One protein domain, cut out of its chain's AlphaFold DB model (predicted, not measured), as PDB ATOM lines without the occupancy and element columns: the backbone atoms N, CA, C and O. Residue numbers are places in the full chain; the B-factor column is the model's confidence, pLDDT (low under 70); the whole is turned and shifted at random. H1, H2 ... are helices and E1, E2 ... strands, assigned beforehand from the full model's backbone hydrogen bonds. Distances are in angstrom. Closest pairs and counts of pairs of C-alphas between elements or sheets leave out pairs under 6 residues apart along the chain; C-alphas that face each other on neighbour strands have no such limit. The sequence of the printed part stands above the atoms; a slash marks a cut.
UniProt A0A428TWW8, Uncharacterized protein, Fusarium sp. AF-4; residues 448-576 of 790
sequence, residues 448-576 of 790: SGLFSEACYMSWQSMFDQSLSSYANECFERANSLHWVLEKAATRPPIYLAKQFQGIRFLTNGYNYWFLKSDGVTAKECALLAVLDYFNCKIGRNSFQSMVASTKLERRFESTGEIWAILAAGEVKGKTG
ATOM      1  N   SER A 448     199.950 131.115 171.321       76.31
ATOM      2  CA  SER A 448     199.535 132.502 171.085       76.31
ATOM      3  C   SER A 448     200.154 133.079 169.814       76.31
ATOM      4  O   SER A 448     199.454 133.736 169.050       76.31
ATOM      5  N   GLY A 449     201.418 132.757 169.523       83.50
ATOM      6  CA  GLY A 449     202.077 133.124 168.272       83.50
ATOM      7  C   GLY A 449     201.338 132.605 167.039       83.50
ATOM      8  O   GLY A 449     200.946 133.392 166.178       83.50
ATOM      9  N   LEU A 450     201.086 131.295 166.973       86.69
ATOM     10  CA  LEU A 450     200.391 130.675 165.838       86.69
ATOM     11  C   LEU A 450     198.955 131.178 165.685       86.69
ATOM     12  O   LEU A 450     198.512 131.431 164.564       86.69
ATOM     13  N   PHE A 451     198.235 131.349 166.792       81.94
ATOM     14  CA  PHE A 451     196.873 131.866 166.763       81.94
ATOM     15  C   PHE A 451     196.835 133.331 166.299       81.94
ATOM     16  O   PHE A 451     196.019 133.683 165.446       81.94
ATOM     17  N   SER A 452     197.778 134.161 166.762       81.94
ATOM     18  CA  SER A 452     197.945 135.540 166.290       81.94
ATOM     19  C   SER A 452     198.208 135.630 164.797       81.94
ATOM     20  O   SER A 452     197.566 136.429 164.109       81.94
ATOM     21  N   GLU A 453     199.117 134.800 164.284       88.25
ATOM     22  CA  GLU A 453     199.381 134.712 162.849       88.25
ATOM     23  C   GLU A 453     198.127 134.284 162.077       88.25
ATOM     24  O   GLU A 453     197.798 134.885 161.055       88.25
ATOM     25  N   ALA A 454     197.395 133.283 162.574       84.19
ATOM     26  CA  ALA A 454     196.191 132.773 161.924       84.19
ATOM     27  C   ALA A 454     195.103 133.848 161.805       84.19
ATOM     28  O   ALA A 454     194.554 134.066 160.720       84.19
ATOM     29  N   CYS A 455     194.821 134.559 162.897       79.31
ATOM     30  CA  CYS A 455     193.836 135.632 162.909       79.31
ATOM     31  C   CYS A 455     194.248 136.787 162.000       79.31
ATOM     32  O   CYS A 455     193.441 137.224 161.183       79.31
ATOM     33  N   TYR A 456     195.500 137.240 162.091       84.94
ATOM     34  CA  TYR A 456     195.999 138.333 161.263       84.94
ATOM     35  C   TYR A 456     195.951 137.992 159.768       84.94
ATOM     36  O   TYR A 456     195.409 138.749 158.963       84.94
ATOM     37  N   MET A 457     196.443 136.814 159.381       86.88
ATOM     38  CA  MET A 457     196.471 136.393 157.976       86.88
ATOM     39  C   MET A 457     195.072 136.161 157.398       86.88
ATOM     40  O   MET A 457     194.867 136.399 156.208       86.88
ATOM     41  N   SER A 458     194.108 135.741 158.227       78.12
ATOM     42  CA  SER A 458     192.718 135.525 157.802       78.12
ATOM     43  C   SER A 458     192.059 136.798 157.267       78.12
ATOM     44  O   SER A 458     191.295 136.717 156.308       78.12
ATOM     45  N   TRP A 459     192.357 137.966 157.849       74.19
ATOM     46  CA  TRP A 459     191.759 139.229 157.402       74.19
ATOM     47  C   TRP A 459     192.635 139.987 156.392       74.19
ATOM     48  O   TRP A 459     192.096 140.684 155.535       74.19
ATOM     49  N   GLN A 460     193.966 139.796 156.404       77.69
ATOM     50  CA  GLN A 460     194.897 140.459 155.470       77.69
ATOM     51  C   GLN A 460     194.601 140.205 153.992       77.69
ATOM     52  O   GLN A 460     194.992 141.001 153.138       77.69
ATOM     53  N   SER A 461     193.913 139.115 153.666       65.38
ATOM     54  CA  SER A 461     193.225 139.012 152.390       65.38
ATOM     55  C   SER A 461     192.178 137.915 152.466       65.38
ATOM     56  O   SER A 461     192.469 136.736 152.259       65.38
ATOM     57  N   MET A 462     190.936 138.322 152.714       61.88
ATOM     58  CA  MET A 462     189.779 137.422 152.695       61.88
ATOM     59  C   MET A 462     189.556 136.754 151.329       61.88
ATOM     60  O   MET A 462     188.831 135.768 151.237       61.88
ATOM     61  N   PHE A 463     190.222 137.250 150.280       64.88
ATOM     62  CA  PHE A 463     190.144 136.732 148.917       64.88
ATOM     63  C   PHE A 463     191.460 136.095 148.413       64.88
ATOM     64  O   PHE A 463     191.477 135.537 147.316       64.88
ATOM     65  N   ASP A 464     192.565 136.117 149.180       77.62
ATOM     66  CA  ASP A 464     193.797 135.376 148.838       77.62
ATOM     67  C   ASP A 464     193.716 133.965 149.426       77.62
ATOM     68  O   ASP A 464     193.954 133.721 150.613       77.62
ATOM     69  N   GLN A 465     193.427 133.002 148.554       76.81
ATOM     70  CA  GLN A 465     193.322 131.592 148.916       76.81
ATOM     71  C   GLN A 465     194.607 131.031 149.559       76.81
ATOM     72  O   GLN A 465     194.529 130.138 150.404       76.81
ATOM     73  N   SER A 466     195.787 131.543 149.197       83.06
ATOM     74  CA  SER A 466     197.063 131.115 149.783       83.06
ATOM     75  C   SER A 466     197.215 131.612 151.223       83.06
ATOM     76  O   SER A 466     197.633 130.822 152.073       83.06
ATOM     77  N   LEU A 467     196.826 132.859 151.516       84.88
ATOM     78  CA  LEU A 467     196.821 133.388 152.887       84.88
ATOM     79  C   LEU A 467     195.765 132.695 153.751       84.88
ATOM     80  O   LEU A 467     196.079 132.265 154.858       84.88
ATOM     81  N   SER A 468     194.561 132.487 153.216       80.00
ATOM     82  CA  SER A 468     193.493 131.744 153.897       80.00
ATOM     83  C   SER A 468     193.921 130.310 154.243       80.00
ATOM     84  O   SER A 468     193.728 129.841 155.365       80.00
ATOM     85  N   SER A 469     194.587 129.624 153.307       83.00
ATOM     86  CA  SER A 469     195.109 128.275 153.532       83.00
ATOM     87  C   SER A 469     196.211 128.235 154.600       83.00
ATOM     88  O   SER A 469     196.231 127.306 155.406       83.00
ATOM     89  N   TYR A 470     197.104 129.230 154.634       88.50
ATOM     90  CA  TYR A 470     198.134 129.342 155.674       88.50
ATOM     91  C   TYR A 470     197.529 129.651 157.046       88.50
ATOM     92  O   TYR A 470     197.881 129.000 158.026       88.50
ATOM     93  N   ALA A 471     196.570 130.576 157.115       87.00
ATOM     94  CA  ALA A 471     195.861 130.886 158.350       87.00
ATOM     95  C   ALA A 471     195.183 129.643 158.945       87.00
ATOM     96  O   ALA A 471     195.300 129.383 160.141       87.00
ATOM     97  N   ASN A 472     194.537 128.829 158.102       84.56
ATOM     98  CA  ASN A 472     193.936 127.567 158.529       84.56
ATOM     99  C   ASN A 472     194.977 126.577 159.080       84.56
ATOM    100  O   ASN A 472     194.738 125.944 160.103       84.56
ATOM    101  N   GLU A 473     196.145 126.463 158.442       87.81
ATOM    102  CA  GLU A 473     197.246 125.638 158.958       87.81
ATOM    103  C   GLU A 473     197.756 126.137 160.319       87.81
ATOM    104  O   GLU A 473     198.015 125.328 161.210       87.81
ATOM    105  N   CYS A 474     197.865 127.454 160.508       87.88
ATOM    106  CA  CYS A 474     198.235 128.037 161.795       87.88
ATOM    107  C   CYS A 474     197.188 127.751 162.884       87.88
ATOM    108  O   CYS A 474     197.581 127.355 163.982       87.88
ATOM    109  N   PHE A 475     195.884 127.856 162.582       84.94
ATOM    110  CA  PHE A 475     194.815 127.457 163.511       84.94
ATOM    111  C   PHE A 475     194.928 125.981 163.901       84.94
ATOM    112  O   PHE A 475     194.927 125.660 165.086       84.94
ATOM    113  N   GLU A 476     195.094 125.085 162.927       83.88
ATOM    114  CA  GLU A 476     195.232 123.649 163.185       83.88
ATOM    115  C   GLU A 476     196.441 123.329 164.067       83.88
ATOM    116  O   GLU A 476     196.347 122.517 164.989       83.88
ATOM    117  N   ARG A 477     197.578 123.986 163.820       87.50
ATOM    118  CA  ARG A 477     198.786 123.808 164.633       87.50
ATOM    119  C   ARG A 477     198.595 124.345 166.049       87.50
ATOM    120  O   ARG A 477     198.915 123.622 166.993       87.50
ATOM    121  N   ALA A 478     198.023 125.541 166.208       84.44
ATOM    122  CA  ALA A 478     197.702 126.109 167.520       84.44
ATOM    123  C   ALA A 478     196.769 125.180 168.319       84.44
ATOM    124  O   ALA A 478     197.059 124.852 169.470       84.44
ATOM    125  N   ASN A 479     195.713 124.668 167.680       81.06
ATOM    126  CA  ASN A 479     194.765 123.728 168.286       81.06
ATOM    127  C   ASN A 479     195.443 122.417 168.693       81.06
ATOM    128  O   ASN A 479     195.193 121.888 169.773       81.06
ATOM    129  N   SER A 480     196.336 121.898 167.852       83.44
ATOM    130  CA  SER A 480     197.050 120.650 168.121       83.44
ATOM    131  C   SER A 480     198.010 120.756 169.319       83.44
ATOM    132  O   SER A 480     198.109 119.833 170.133       83.44
ATOM    133  N   LEU A 481     198.649 121.917 169.503       83.19
ATOM    134  CA  LEU A 481     199.557 122.183 170.619       83.19
ATOM    135  C   LEU A 481     198.843 122.241 171.976       83.19
ATOM    136  O   LEU A 481     199.437 121.824 172.970       83.19
ATOM    137  N   HIS A 482     197.572 122.663 172.031       77.31
ATOM    138  CA  HIS A 482     196.769 122.598 173.265       77.31
ATOM    139  C   HIS A 482     196.657 121.175 173.828       77.31
ATOM    140  O   HIS A 482     196.516 120.995 175.037       77.31
ATOM    141  N   TRP A 483     196.770 120.167 172.962       78.56
ATOM    142  CA  TRP A 483     196.659 118.754 173.317       78.56
ATOM    143  C   TRP A 483     198.003 118.018 173.294       78.56
ATOM    144  O   TRP A 483     198.032 116.793 173.402       78.56
ATOM    145  N   VAL A 484     199.123 118.747 173.181       77.62
ATOM    146  CA  VAL A 484     200.482 118.180 173.063       77.62
ATOM    147  C   VAL A 484     200.615 117.263 171.831       77.62
ATOM    148  O   VAL A 484     201.384 116.303 171.810       77.62
ATOM    149  N   LEU A 485     199.848 117.559 170.780       74.69
ATOM    150  CA  LEU A 485     199.837 116.846 169.504       74.69
ATOM    151  C   LEU A 485     200.517 117.711 168.440       74.69
ATOM    152  O   LEU A 485     199.861 118.187 167.528       74.69
ATOM    153  N   GLU A 486     201.819 117.976 168.553       75.06
ATOM    154  CA  GLU A 486     202.497 118.896 167.630       75.06
ATOM    155  C   GLU A 486     202.396 118.425 166.162       75.06
ATOM    156  O   GLU A 486     203.033 117.451 165.747       75.06
ATOM    157  N   LYS A 487     201.595 119.133 165.355       77.31
ATOM    158  CA  LYS A 487     201.547 118.947 163.899       77.31
ATOM    159  C   LYS A 487     202.713 119.686 163.237       77.31
ATOM    160  O   LYS A 487     202.906 120.889 163.429       77.31
ATOM    161  N   ALA A 488     203.464 118.972 162.396       77.81
ATOM    162  CA  ALA A 488     204.537 119.566 161.606       77.81
ATOM    163  C   ALA A 488     203.983 120.575 160.587       77.81
ATOM    164  O   ALA A 488     202.966 120.324 159.941       77.81
ATOM    165  N   ALA A 489     204.690 121.694 160.405       82.31
ATOM    166  CA  ALA A 489     204.378 122.646 159.345       82.31
ATOM    167  C   ALA A 489     204.558 121.989 157.967       82.31
ATOM    168  O   ALA A 489     205.587 121.364 157.691       82.31
ATOM    169  N   THR A 490     203.569 122.156 157.096       84.38
ATOM    170  CA  THR A 490     203.565 121.631 155.725       84.38
ATOM    171  C   THR A 490     204.176 122.609 154.725       84.38
ATOM    172  O   THR A 490     204.597 122.196 153.643       84.38
ATOM    173  N   ARG A 491     204.280 123.891 155.100       87.50
ATOM    174  CA  ARG A 491     204.871 124.958 154.284       87.50
ATOM    175  C   ARG A 491     205.731 125.930 155.111       87.50
ATOM    176  O   ARG A 491     205.675 125.908 156.345       87.50
ATOM    177  N   PRO A 492     206.571 126.762 154.467       89.00
ATOM    178  CA  PRO A 492     207.293 127.833 155.152       89.00
ATOM    179  C   PRO A 492     206.341 128.895 155.733       89.00
ATOM    180  O   PRO A 492     205.269 129.108 155.174       89.00
ATOM    181  N   PRO A 493     206.731 129.610 156.804       90.56
ATOM    182  CA  PRO A 493     205.944 130.731 157.310       90.56
ATOM    183  C   PRO A 493     205.759 131.833 156.263       90.56
ATOM    184  O   PRO A 493     206.637 132.067 155.421       90.56
ATOM    185  N   ILE A 494     204.627 132.529 156.344       92.69
ATOM    186  CA  ILE A 494     204.325 133.681 155.495       92.69
ATOM    187  C   ILE A 494     204.557 134.971 156.279       92.69
ATOM    188  O   ILE A 494     204.088 135.134 157.402       92.69
ATOM    189  N   TYR A 495     205.245 135.911 155.638       93.38
ATOM    190  CA  TYR A 495     205.457 137.267 156.121       93.38
ATOM    191  C   TYR A 495     204.933 138.277 155.100       93.38
ATOM    192  O   TYR A 495     204.967 138.043 153.892       93.38
ATOM    193  N   LEU A 496     204.486 139.429 155.583       93.25
ATOM    194  CA  LEU A 496     204.084 140.575 154.783       93.25
ATOM    195  C   LEU A 496     205.137 141.671 154.924       93.25
ATOM    196  O   LEU A 496     205.370 142.190 156.017       93.25
ATOM    197  N   ALA A 497     205.790 142.006 153.814       92.94
ATOM    198  CA  ALA A 497     206.641 143.180 153.709       92.94
ATOM    199  C   ALA A 497     205.760 144.378 153.353       92.94
ATOM    200  O   ALA A 497     205.148 144.406 152.284       92.94
ATOM    201  N   LYS A 498     205.686 145.345 154.263       92.94
ATOM    202  CA  LYS A 498     204.764 146.473 154.201       92.94
ATOM    203  C   LYS A 498     205.493 147.805 154.184       92.94
ATOM    204  O   LYS A 498     206.585 147.944 154.743       92.94
ATOM    205  N   GLN A 499     204.877 148.790 153.539       89.62
ATOM    206  CA  GLN A 499     205.340 150.170 153.539       89.62
ATOM    207  C   GLN A 499     204.173 151.130 153.750       89.62
ATOM    208  O   GLN A 499     203.197 151.103 152.999       89.62
ATOM    209  N   PHE A 500     204.328 152.018 154.728       88.06
ATOM    210  CA  PHE A 500     203.372 153.070 155.045       88.06
ATOM    211  C   PHE A 500     204.116 154.369 155.349       88.06
ATOM    212  O   PHE A 500     205.029 154.370 156.170       88.06
ATOM    213  N   GLN A 501     203.764 155.457 154.654       83.38
ATOM    214  CA  GLN A 501     204.345 156.795 154.845       83.38
ATOM    215  C   GLN A 501     205.882 156.794 155.030       83.38
ATOM    216  O   GLN A 501     206.417 157.376 155.965       83.38
ATOM    217  N   GLY A 502     206.612 156.087 154.161       81.19
ATOM    218  CA  GLY A 502     208.080 156.011 154.208       81.19
ATOM    219  C   GLY A 502     208.671 155.044 155.248       81.19
ATOM    220  O   GLY A 502     209.867 154.765 155.191       81.19
ATOM    221  N   ILE A 503     207.864 154.461 156.136       87.25
ATOM    222  CA  ILE A 503     208.295 153.442 157.102       87.25
ATOM    223  C   ILE A 503     208.042 152.055 156.514       87.25
ATOM    224  O   ILE A 503     206.949 151.754 156.031       87.25
ATOM    225  N   ARG A 504     209.071 151.206 156.539       89.19
ATOM    226  CA  ARG A 504     209.002 149.822 156.057       89.19
ATOM    227  C   ARG A 504     209.104 148.853 157.211       89.19
ATOM    228  O   ARG A 504     209.939 149.030 158.099       89.19
ATOM    229  N   PHE A 505     208.295 147.811 157.145       93.50
ATOM    230  CA  PHE A 505     208.277 146.777 158.158       93.50
ATOM    231  C   PHE A 505     207.965 145.414 157.567       93.50
ATOM    232  O   PHE A 505     207.343 145.290 156.514       93.50
ATOM    233  N   LEU A 506     208.450 144.383 158.245       94.88
ATOM    234  CA  LEU A 506     208.107 142.998 157.967       94.88
ATOM    235  C   LEU A 506     207.234 142.519 159.117       94.88
ATOM    236  O   LEU A 506     207.528 142.838 160.269       94.88
ATOM    237  N   THR A 507     206.181 141.765 158.828       94.69
ATOM    238  CA  THR A 507     205.322 141.226 159.881       94.69
ATOM    239  C   THR A 507     204.694 139.898 159.503       94.69
ATOM    240  O   THR A 507     204.461 139.627 158.327       94.69
ATOM    241  N   ASN A 508     204.415 139.061 160.495       91.75
ATOM    242  CA  ASN A 508     203.505 137.923 160.358       91.75
ATOM    243  C   ASN A 508     202.219 138.105 161.191       91.75
ATOM    244  O   ASN A 508     201.451 137.164 161.350       91.75
ATOM    245  N   GLY A 509     201.983 139.305 161.726       87.81
ATOM    246  CA  GLY A 509     200.867 139.624 162.617       87.81
ATOM    247  C   GLY A 509     201.170 139.394 164.093       87.81
ATOM    248  O   GLY A 509     200.637 140.104 164.937       87.81
ATOM    249  N   TYR A 510     202.065 138.458 164.418       89.44
ATOM    250  CA  TYR A 510     202.557 138.275 165.784       89.44
ATOM    251  C   TYR A 510     203.825 139.090 166.038       89.44
ATOM    252  O   TYR A 510     203.915 139.818 167.019       89.44
ATOM    253  N   ASN A 511     204.805 139.009 165.142       93.38
ATOM    254  CA  ASN A 511     206.059 139.746 165.218       93.38
ATOM    255  C   ASN A 511     206.130 140.819 164.136       93.38
ATOM    256  O   ASN A 511     205.801 140.558 162.980       93.38
ATOM    257  N   TYR A 512     206.648 141.986 164.508       95.69
ATOM    258  CA  TYR A 512     206.894 143.121 163.630       95.69
ATOM    259  C   TYR A 512     208.359 143.538 163.714       95.69
ATOM    260  O   TYR A 512     208.892 143.698 164.810       95.69
ATOM    261  N   TRP A 513     208.988 143.766 162.564       95.88
ATOM    262  CA  TRP A 513     210.379 144.206 162.456       95.88
ATOM    263  C   TRP A 513     210.473 145.511 161.674       95.88
ATOM    264  O   TRP A 513     209.994 145.591 160.542       95.88
ATOM    265  N   PHE A 514     211.144 146.503 162.256       94.06
ATOM    266  CA  PHE A 514     211.355 147.832 161.681       94.06
ATOM    267  C   PHE A 514     212.846 148.160 161.645       94.06
ATOM    268  O   PHE A 514     213.560 147.873 162.603       94.06
ATOM    269  N   LEU A 515     213.326 148.792 160.573       89.75
ATOM    270  CA  LEU A 515     214.700 149.300 160.538       89.75
ATOM    271  C   LEU A 515     214.825 150.612 161.303       89.75
ATOM    272  O   LEU A 515     213.948 151.471 161.229       89.75
ATOM    273  N   LYS A 516     215.970 150.797 161.961       87.62
ATOM    274  CA  LYS A 516     216.374 152.115 162.443       87.62
ATOM    275  C   LYS A 516     216.737 152.992 161.249       87.62
ATOM    276  O   LYS A 516     217.569 152.625 160.421       87.62
ATOM    277  N   SER A 517     216.132 154.169 161.184       79.62
ATOM    278  CA  SER A 517     216.455 155.206 160.208       79.62
ATOM    279  C   SER A 517     216.308 156.583 160.840       79.62
ATOM    280  O   SER A 517     215.616 156.737 161.847       79.62
ATOM    281  N   ASP A 518     216.949 157.587 160.242       70.50
ATOM    282  CA  ASP A 518     216.849 158.968 160.710       70.50
ATOM    283  C   ASP A 518     215.381 159.418 160.732       70.50
ATOM    284  O   ASP A 518     214.703 159.410 159.705       70.50
ATOM    285  N   GLY A 519     214.898 159.797 161.918       71.94
ATOM    286  CA  GLY A 519     213.522 160.249 162.130       71.94
ATOM    287  C   GLY A 519     212.487 159.147 162.375       71.94
ATOM    288  O   GLY A 519     211.313 159.476 162.384       71.94
ATOM    289  N   VAL A 520     212.889 157.880 162.573       81.75
ATOM    290  CA  VAL A 520     211.976 156.789 162.969       81.75
ATOM    291  C   VAL A 520     212.320 156.284 164.372       81.75
ATOM    292  O   VAL A 520     213.402 155.750 164.635       81.75
ATOM    293  N   THR A 521     211.372 156.439 165.284       87.94
ATOM    294  CA  THR A 521     211.459 156.090 166.700       87.94
ATOM    295  C   THR A 521     210.776 154.753 166.991       87.94
ATOM    296  O   THR A 521     209.844 154.332 166.307       87.94
ATOM    297  N   ALA A 522     211.189 154.086 168.072       88.38
ATOM    298  CA  ALA A 522     210.535 152.856 168.523       88.38
ATOM    299  C   ALA A 522     209.042 153.061 168.862       88.38
ATOM    300  O   ALA A 522     208.248 152.136 168.714       88.38
ATOM    301  N   LYS A 523     208.648 154.268 169.293       88.50
ATOM    302  CA  LYS A 523     207.253 154.596 169.624       88.50
ATOM    303  C   LYS A 523     206.378 154.684 168.370       88.50
ATOM    304  O   LYS A 523     205.284 154.128 168.373       88.50
ATOM    305  N   GLU A 524     206.880 155.297 167.298       87.88
ATOM    306  CA  GLU A 524     206.211 155.310 165.987       87.88
ATOM    307  C   GLU A 524     206.023 153.895 165.444       87.88
ATOM    308  O   GLU A 524     204.929 153.530 165.022       87.88
ATOM    309  N   CYS A 525     207.068 153.067 165.513       91.12
ATOM    310  CA  CYS A 525     206.994 151.674 165.080       91.12
ATOM    311  C   CYS A 525     205.981 150.857 165.896       91.12
ATOM    312  O   CYS A 525     205.214 150.086 165.322       91.12
ATOM    313  N   ALA A 526     205.949 151.041 167.221       87.06
ATOM    314  CA  ALA A 526     204.979 150.381 168.090       87.06
ATOM    315  C   ALA A 526     203.540 150.785 167.740       87.06
ATOM    316  O   ALA A 526     202.672 149.920 167.640       87.06
ATOM    317  N   LEU A 527     203.290 152.082 167.520       85.00
ATOM    318  CA  LEU A 527     201.972 152.565 167.115       85.00
ATOM    319  C   LEU A 527     201.566 151.999 165.751       85.00
ATOM    320  O   LEU A 527     200.455 151.498 165.611       85.00
ATOM    321  N   LEU A 528     202.468 152.019 164.765       89.19
ATOM    322  CA  LEU A 528     202.197 151.454 163.443       89.19
ATOM    323  C   LEU A 528     201.882 149.959 163.496       89.19
ATOM    324  O   LEU A 528     200.998 149.515 162.770       89.19
ATOM    325  N   ALA A 529     202.556 149.190 164.355       89.44
ATOM    326  CA  ALA A 529     202.236 147.777 164.544       89.44
ATOM    327  C   ALA A 529     200.797 147.585 165.057       89.44
ATOM    328  O   ALA A 529     200.093 146.701 164.579       89.44
ATOM    329  N   VAL A 530     200.338 148.437 165.982       82.00
ATOM    330  CA  VAL A 530     198.963 148.402 166.510       82.00
ATOM    331  C   VAL A 530     197.941 148.824 165.449       82.00
ATOM    332  O   VAL A 530     196.953 148.118 165.256       82.00
ATOM    333  N   LEU A 531     198.185 149.931 164.738       83.25
ATOM    334  CA  LEU A 531     197.300 150.415 163.669       83.25
ATOM    335  C   LEU A 531     197.153 149.382 162.546       83.25
ATOM    336  O   LEU A 531     196.041 149.131 162.082       83.25
ATOM    337  N   ASP A 532     198.262 148.748 162.156       87.62
ATOM    338  CA  ASP A 532     198.270 147.670 161.171       87.62
ATOM    339  C   ASP A 532     197.516 146.437 161.668       87.62
ATOM    340  O   ASP A 532     196.728 145.870 160.920       87.62
ATOM    341  N   TYR A 533     197.732 146.024 162.917       82.31
ATOM    342  CA  TYR A 533     197.105 144.826 163.463       82.31
ATOM    343  C   TYR A 533     195.576 144.944 163.555       82.31
ATOM    344  O   TYR A 533     194.860 143.998 163.219       82.31
ATOM    345  N   PHE A 534     195.068 146.098 164.001       75.88
ATOM    346  CA  PHE A 534     193.628 146.340 164.155       75.88
ATOM    347  C   PHE A 534     192.958 146.937 162.919       75.88
ATOM    348  O   PHE A 534     191.755 147.175 162.961       75.88
ATOM    349  N   ASN A 535     193.702 147.152 161.831       78.75
ATOM    350  CA  ASN A 535     193.200 147.776 160.608       78.75
ATOM    351  C   ASN A 535     192.480 149.117 160.866       78.75
ATOM    352  O   ASN A 535     191.402 149.366 160.329       78.75
ATOM    353  N   CYS A 536     193.045 149.960 161.736       76.75
ATOM    354  CA  CYS A 536     192.391 151.200 162.158       76.75
ATOM    355  C   CYS A 536     192.087 152.122 160.969       76.75
ATOM    356  O   CYS A 536     192.850 152.172 160.000       76.75
ATOM    357  N   LYS A 537     191.002 152.897 161.058       74.50
ATOM    358  CA  LYS A 537     190.730 153.958 160.086       74.50
ATOM    359  C   LYS A 537     191.678 155.137 160.283       74.50
ATOM    360  O   LYS A 537     192.002 155.500 161.411       74.50
ATOM    361  N   ILE A 538     192.130 155.702 159.168       73.19
ATOM    362  CA  ILE A 538     192.847 156.974 159.096       73.19
ATOM    363  C   ILE A 538     192.033 157.857 158.149       73.19
ATOM    364  O   ILE A 538     192.021 157.649 156.927       73.19
ATOM    365  N   GLY A 539     191.272 158.783 158.730       71.50
ATOM    366  CA  GLY A 539     190.204 159.483 158.030       71.50
ATOM    367  C   GLY A 539     189.161 158.483 157.525       71.50
ATOM    368  O   GLY A 539     188.633 157.664 158.273       71.50
ATOM    369  N   ARG A 540     188.878 158.489 156.218       71.31
ATOM    370  CA  ARG A 540     187.855 157.602 155.626       71.31
ATOM    371  C   ARG A 540     188.354 156.210 155.230       71.31
ATOM    372  O   ARG A 540     187.533 155.356 154.903       71.31
ATOM    373  N   ASN A 541     189.665 155.982 155.248       74.88
ATOM    374  CA  ASN A 541     190.284 154.783 154.685       74.88
ATOM    375  C   ASN A 541     190.780 153.847 155.790       74.88
ATOM    376  O   ASN A 541     191.360 154.301 156.777       74.88
ATOM    377  N   SER A 542     190.608 152.537 155.615       78.56
ATOM    378  CA  SER A 542     191.233 151.547 156.498       78.56
ATOM    379  C   SER A 542     192.747 151.509 156.281       78.56
ATOM    380  O   SER A 542     193.218 151.664 155.148       78.56
ATOM    381  N   PHE A 543     193.528 151.284 157.343       81.81
ATOM    382  CA  PHE A 543     194.995 151.260 157.283       81.81
ATOM    383  C   PHE A 543     195.514 150.373 156.144       81.81
ATOM    384  O   PHE A 543     196.382 150.781 155.374       81.81
ATOM    385  N   GLN A 544     194.934 149.182 155.975       82.62
ATOM    386  CA  GLN A 544     195.312 148.241 154.922       82.62
ATOM    387  C   GLN A 544     195.188 148.834 153.511       82.62
ATOM    388  O   GLN A 544     196.072 148.609 152.686       82.62
ATOM    389  N   SER A 545     194.130 149.602 153.233       82.44
ATOM    390  CA  SER A 545     193.918 150.219 151.914       82.44
ATOM    391  C   SER A 545     194.985 151.267 151.562       82.44
ATOM    392  O   SER A 545     195.208 151.563 150.389       82.44
ATOM    393  N   MET A 546     195.695 151.786 152.570       82.88
ATOM    394  CA  MET A 546     196.749 152.793 152.422       82.88
ATOM    395  C   MET A 546     198.162 152.190 152.388       82.88
ATOM    396  O   MET A 546     199.137 152.909 152.150       82.88
ATOM    397  N   VAL A 547     198.305 150.886 152.642       87.94
ATOM    398  CA  VAL A 547     199.601 150.213 152.807       87.94
ATOM    399  C   VAL A 547     199.922 149.363 151.589       87.94
ATOM    400  O   VAL A 547     199.177 148.461 151.212       87.94
ATOM    401  N   ALA A 548     201.109 149.564 151.020       85.88
ATOM    402  CA  ALA A 548     201.643 148.619 150.048       85.88
ATOM    403  C   ALA A 548     202.131 147.362 150.780       85.88
ATOM    404  O   ALA A 548     202.984 147.465 151.662       85.88
ATOM    405  N   SER A 549     201.619 146.186 150.407       89.56
ATOM    406  CA  SER A 549     201.951 144.900 151.033       89.56
ATOM    407  C   SER A 549     202.448 143.894 149.994       89.56
ATOM    408  O   SER A 549     201.852 143.735 148.931       89.56
ATOM    409  N   THR A 550     203.554 143.210 150.289       90.50
ATOM    410  CA  THR A 550     204.123 142.137 149.460       90.50
ATOM    411  C   THR A 550     204.292 140.871 150.289       90.50
ATOM    412  O   THR A 550     204.936 140.881 151.338       90.50
ATOM    413  N   LYS A 551     203.742 139.759 149.796       92.25
ATOM    414  CA  LYS A 551     203.816 138.445 150.445       92.25
ATOM    415  C   LYS A 551     205.191 137.796 150.254       92.25
ATOM    416  O   LYS A 551     205.697 137.731 149.135       92.25
ATOM    417  N   LEU A 552     205.758 137.268 151.336       92.00
ATOM    418  CA  LEU A 552     207.012 136.517 151.373       92.00
ATOM    419  C   LEU A 552     206.785 135.175 152.077       92.00
ATOM    420  O   LEU A 552     206.626 135.127 153.291       92.00
ATOM    421  N   GLU A 553     206.801 134.077 151.325       93.00
ATOM    422  CA  GLU A 553     206.687 132.717 151.868       93.00
ATOM    423  C   GLU A 553     208.081 132.082 151.941       93.00
ATOM    424  O   GLU A 553     208.601 131.553 150.956       93.00
ATOM    425  N   ARG A 554     208.743 132.215 153.096       91.94
ATOM    426  CA  ARG A 554     210.092 131.677 153.327       91.94
ATOM    427  C   ARG A 554     210.381 131.531 154.812       91.94
ATOM    428  O   ARG A 554     209.871 132.281 155.633       91.94
ATOM    429  N   ARG A 555     211.288 130.618 155.149       90.06
ATOM    430  CA  ARG A 555     211.891 130.563 156.482       90.06
ATOM    431  C   ARG A 555     213.078 131.529 156.549       90.06
ATOM    432  O   ARG A 555     213.814 131.669 155.571       90.06
ATOM    433  N   PHE A 556     213.229 132.194 157.688       90.00
ATOM    434  CA  PHE A 556     214.414 132.974 158.026       90.00
ATOM    435  C   PHE A 556     215.231 132.196 159.049       90.00
ATOM    436  O   PHE A 556     214.712 131.843 160.104       90.00
ATOM    437  N   GLU A 557     216.499 131.936 158.745       88.12
ATOM    438  CA  GLU A 557     217.389 131.196 159.654       88.12
ATOM    439  C   GLU A 557     217.980 132.105 160.749       88.12
ATOM    440  O   GLU A 557     218.529 131.633 161.743       88.12
ATOM    441  N   SER A 558     217.876 133.429 160.582       88.50
ATOM    442  CA  SER A 558     218.306 134.417 161.575       88.50
ATOM    443  C   SER A 558     217.589 135.759 161.405       88.50
ATOM    444  O   SER A 558     217.112 136.092 160.317       88.50
ATOM    445  N   THR A 559     217.590 136.581 162.457       87.00
ATOM    446  CA  THR A 559     217.128 137.980 162.392       87.00
ATOM    447  C   THR A 559     217.951 138.825 161.414       87.00
ATOM    448  O   THR A 559     217.415 139.742 160.802       87.00
ATOM    449  N   GLY A 560     219.222 138.480 161.178       89.50
ATOM    450  CA  GLY A 560     220.071 139.156 160.191       89.50
ATOM    451  C   GLY A 560     219.530 139.076 158.759       89.50
ATOM    452  O   GLY A 560     219.645 140.040 158.002       89.50
ATOM    453  N   GLU A 561     218.882 137.968 158.385       91.56
ATOM    454  CA  GLU A 561     218.235 137.849 157.071       91.56
ATOM    455  C   GLU A 561     217.018 138.772 156.939       91.56
ATOM    456  O   GLU A 561     216.792 139.341 155.870       91.56
ATOM    457  N   ILE A 562     216.260 138.949 158.026       90.81
ATOM    458  CA  ILE A 562     215.115 139.867 158.079       90.81
ATOM    459  C   ILE A 562     215.596 141.300 157.839       90.81
ATOM    460  O   ILE A 562     215.053 142.004 156.981       90.81
ATOM    461  N   TRP A 563     216.670 141.710 158.521       92.38
ATOM    462  CA  TRP A 563     217.263 143.035 158.339       92.38
ATOM    463  C   TRP A 563     217.783 143.256 156.921       92.38
ATOM    464  O   TRP A 563     217.570 144.330 156.362       92.38
ATOM    465  N   ALA A 564     218.400 142.246 156.303       89.62
ATOM    466  CA  ALA A 564     218.878 142.344 154.926       89.62
ATOM    467  C   ALA A 564     217.732 142.573 153.923       89.62
ATOM    468  O   ALA A 564     217.869 143.400 153.019       89.62
ATOM    469  N   ILE A 565     216.591 141.893 154.095       88.88
ATOM    470  CA  ILE A 565     215.403 142.119 153.256       88.88
ATOM    471  C   ILE A 565     214.857 143.527 153.456       88.88
ATOM    472  O   ILE A 565     214.595 144.228 152.475       88.88
ATOM    473  N   LEU A 566     214.716 143.959 154.710       87.06
ATOM    474  CA  LEU A 566     214.260 145.311 154.995       87.06
ATOM    475  C   LEU A 566     215.232 146.349 154.429       87.06
ATOM    476  O   LEU A 566     214.783 147.363 153.915       87.06
ATOM    477  N   ALA A 567     216.543 146.112 154.425       86.31
ATOM    478  CA  ALA A 567     217.515 147.071 153.904       86.31
ATOM    479  C   ALA A 567     217.510 147.167 152.366       86.31
ATOM    480  O   ALA A 567     217.811 148.227 151.826       86.31
ATOM    481  N   ALA A 568     217.139 146.093 151.660       81.25
ATOM    482  CA  ALA A 568     217.270 145.987 150.204       81.25
ATOM    483  C   ALA A 568     216.262 146.819 149.382       81.25
ATOM    484  O   ALA A 568     216.491 147.051 148.197       81.25
ATOM    485  N   GLY A 569     215.144 147.248 149.967       67.44
ATOM    486  CA  GLY A 569     214.153 148.076 149.263       67.44
ATOM    487  C   GLY A 569     214.466 149.580 149.287       67.44
ATOM    488  O   GLY A 569     215.070 150.099 150.226       67.44
ATOM    489  N   GLU A 570     214.019 150.301 148.258       62.94
ATOM    490  CA  GLU A 570     214.074 151.767 148.223       62.94
ATOM    491  C   GLU A 570     212.974 152.374 149.109       62.94
ATOM    492  O   GLU A 570     211.800 152.036 148.966       62.94
ATOM    493  N   VAL A 571     213.329 153.314 149.991       62.84
ATOM    494  CA  VAL A 571     212.348 154.162 150.687       62.84
ATOM    495  C   VAL A 571     212.048 155.367 149.804       62.84
ATOM    496  O   VAL A 571     212.942 156.154 149.496       62.84
ATOM    497  N   LYS A 572     210.787 155.534 149.407       55.78
ATOM    498  CA  LYS A 572     210.298 156.755 148.755       55.78
ATOM    499  C   LYS A 572     209.363 157.488 149.715       55.78
ATOM    500  O   LYS A 572     208.413 156.884 150.207       55.78
ATOM    501  N   GLY A 573     209.630 158.775 149.946       56.00
ATOM    502  CA  GLY A 573     208.833 159.657 150.811       56.00
ATOM    503  C   GLY A 573     209.481 159.957 152.168       56.00
ATOM    504  O   GLY A 573     210.312 159.190 152.646       56.00
ATOM    505  N   LYS A 574     209.124 161.103 152.764       59.22
ATOM    506  CA  LYS A 574     209.392 161.409 154.183       59.22
ATOM    507  C   LYS A 574     208.350 160.710 155.062       59.22
ATOM    508  O   LYS A 574     207.287 160.356 154.554       59.22
ATOM    509  N   THR A 575     208.649 160.555 156.352       63.41
ATOM    510  CA  THR A 575     207.650 160.137 157.340       63.41
ATOM    511  C   THR A 575     206.488 161.133 157.338       63.41
ATOM    512  O   THR A 575     206.702 162.341 157.415       63.41
ATOM    513  N   GLY A 576     205.267 160.628 157.150       63.22
ATOM    514  CA  GLY A 576     204.021 161.406 157.241       63.22
ATOM    515  C   GLY A 576     203.462 161.478 158.665       63.22
ATOM    516  O   GLY A 576     202.444 162.122 158.894       63.22
TER     517      GLY A 576
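Overview. This is residues 448 to 576 of the 790 residues of an uncharacterized protein of Fusarium sp. AF-4 (UniProt A0A428TWW8). A twisted sheet of four antiparallel strands, in the order E3 E2 E1 E4, makes the core, with H3 over one face and H5 over the opposite face. The helical hairpin of H1 and H2 packs where E1 begins, and H2 reaches out to one end of the longest axis. The printed part has 129 residues with five named helices and four named strands, in the order H1 H2 E1 E2 E3 H3 H4 E4 H5, and is of mixed class. It is compact, with a radius of gyration of the C-alphas of 15.4 A and spans of 48 by 36 by 25 A.

Along the chain. Find C-alpha 448 at (199.535, 132.502, 171.085); from there H1, residues 448 to 460, runs 18.1 A. H2, residues 465 to 482, follows and is 26.2 A long. Look next at C-alpha 494, at (204.325, 133.681, 155.495), where E1, residues 494 to 500, begins its 19.4 A. E2 holds residues 503 to 507 and E3 residues 511 to 515. H3, residues 522 to 534, covers 18.6 A; H4 is residues 543 to 546. E4, residues 548 to 553, is 16.8 A long, and H5, residues 559 to 568, ends at C-alpha 568, (217.270, 145.987, 150.204).

Arrangement. Begin with the sheet: E1, E2 and E3 form a meander, each strand the antiparallel neighbour of the one before. Look for N 498 and O 505 at 2.8 A between E1 and E2, N 513 and O 506 at 2.9 A between E3 and E2, and N 550 and O 497 at 2.8 A between E1 and E4. There are three layers, helices on both faces of the sheet: H1, H2 and H3 on one face, H5 on the other. H3 lies over E3 and E2 at a height over the sheet of 8.9 A, its Ala 529 and Tyr 512 of E3 having the closest C-alphas, 6.6 A. H5 also lies over E3 and E2, at a height of 8.5 A; the C-alphas of Leu 566 and Leu 515 are closest to each other for H5 and E3, 6.8 A. H1 lies over E1. H1 and H2 touch at a shallow tilt of 21 degrees, opposite ways, with the C-alphas of Ala 454 and Ala 471 closest at 4.1 A. H4 only grazes the sheet and only just touches H3, with 3 pairs of C-alphas within 8 A, the closest those of Asp 532 and Phe 543, 6.2 A. In H2, H3 and H5 every O i to N i+4 pair is within hydrogen-bond range, in H1 8 of 9, and H4 is too short for one.

Size, cuts and confidence. The C-alphas farthest apart are those of Trp 483 and Lys 574, 48.5 A. The printed part has no cut, and its one long link joins H2 to E1 with 11 residues. Look for pLDDT under 70 at residues 461 to 463 and 569 to 576; the mean of the printed part is 83.1.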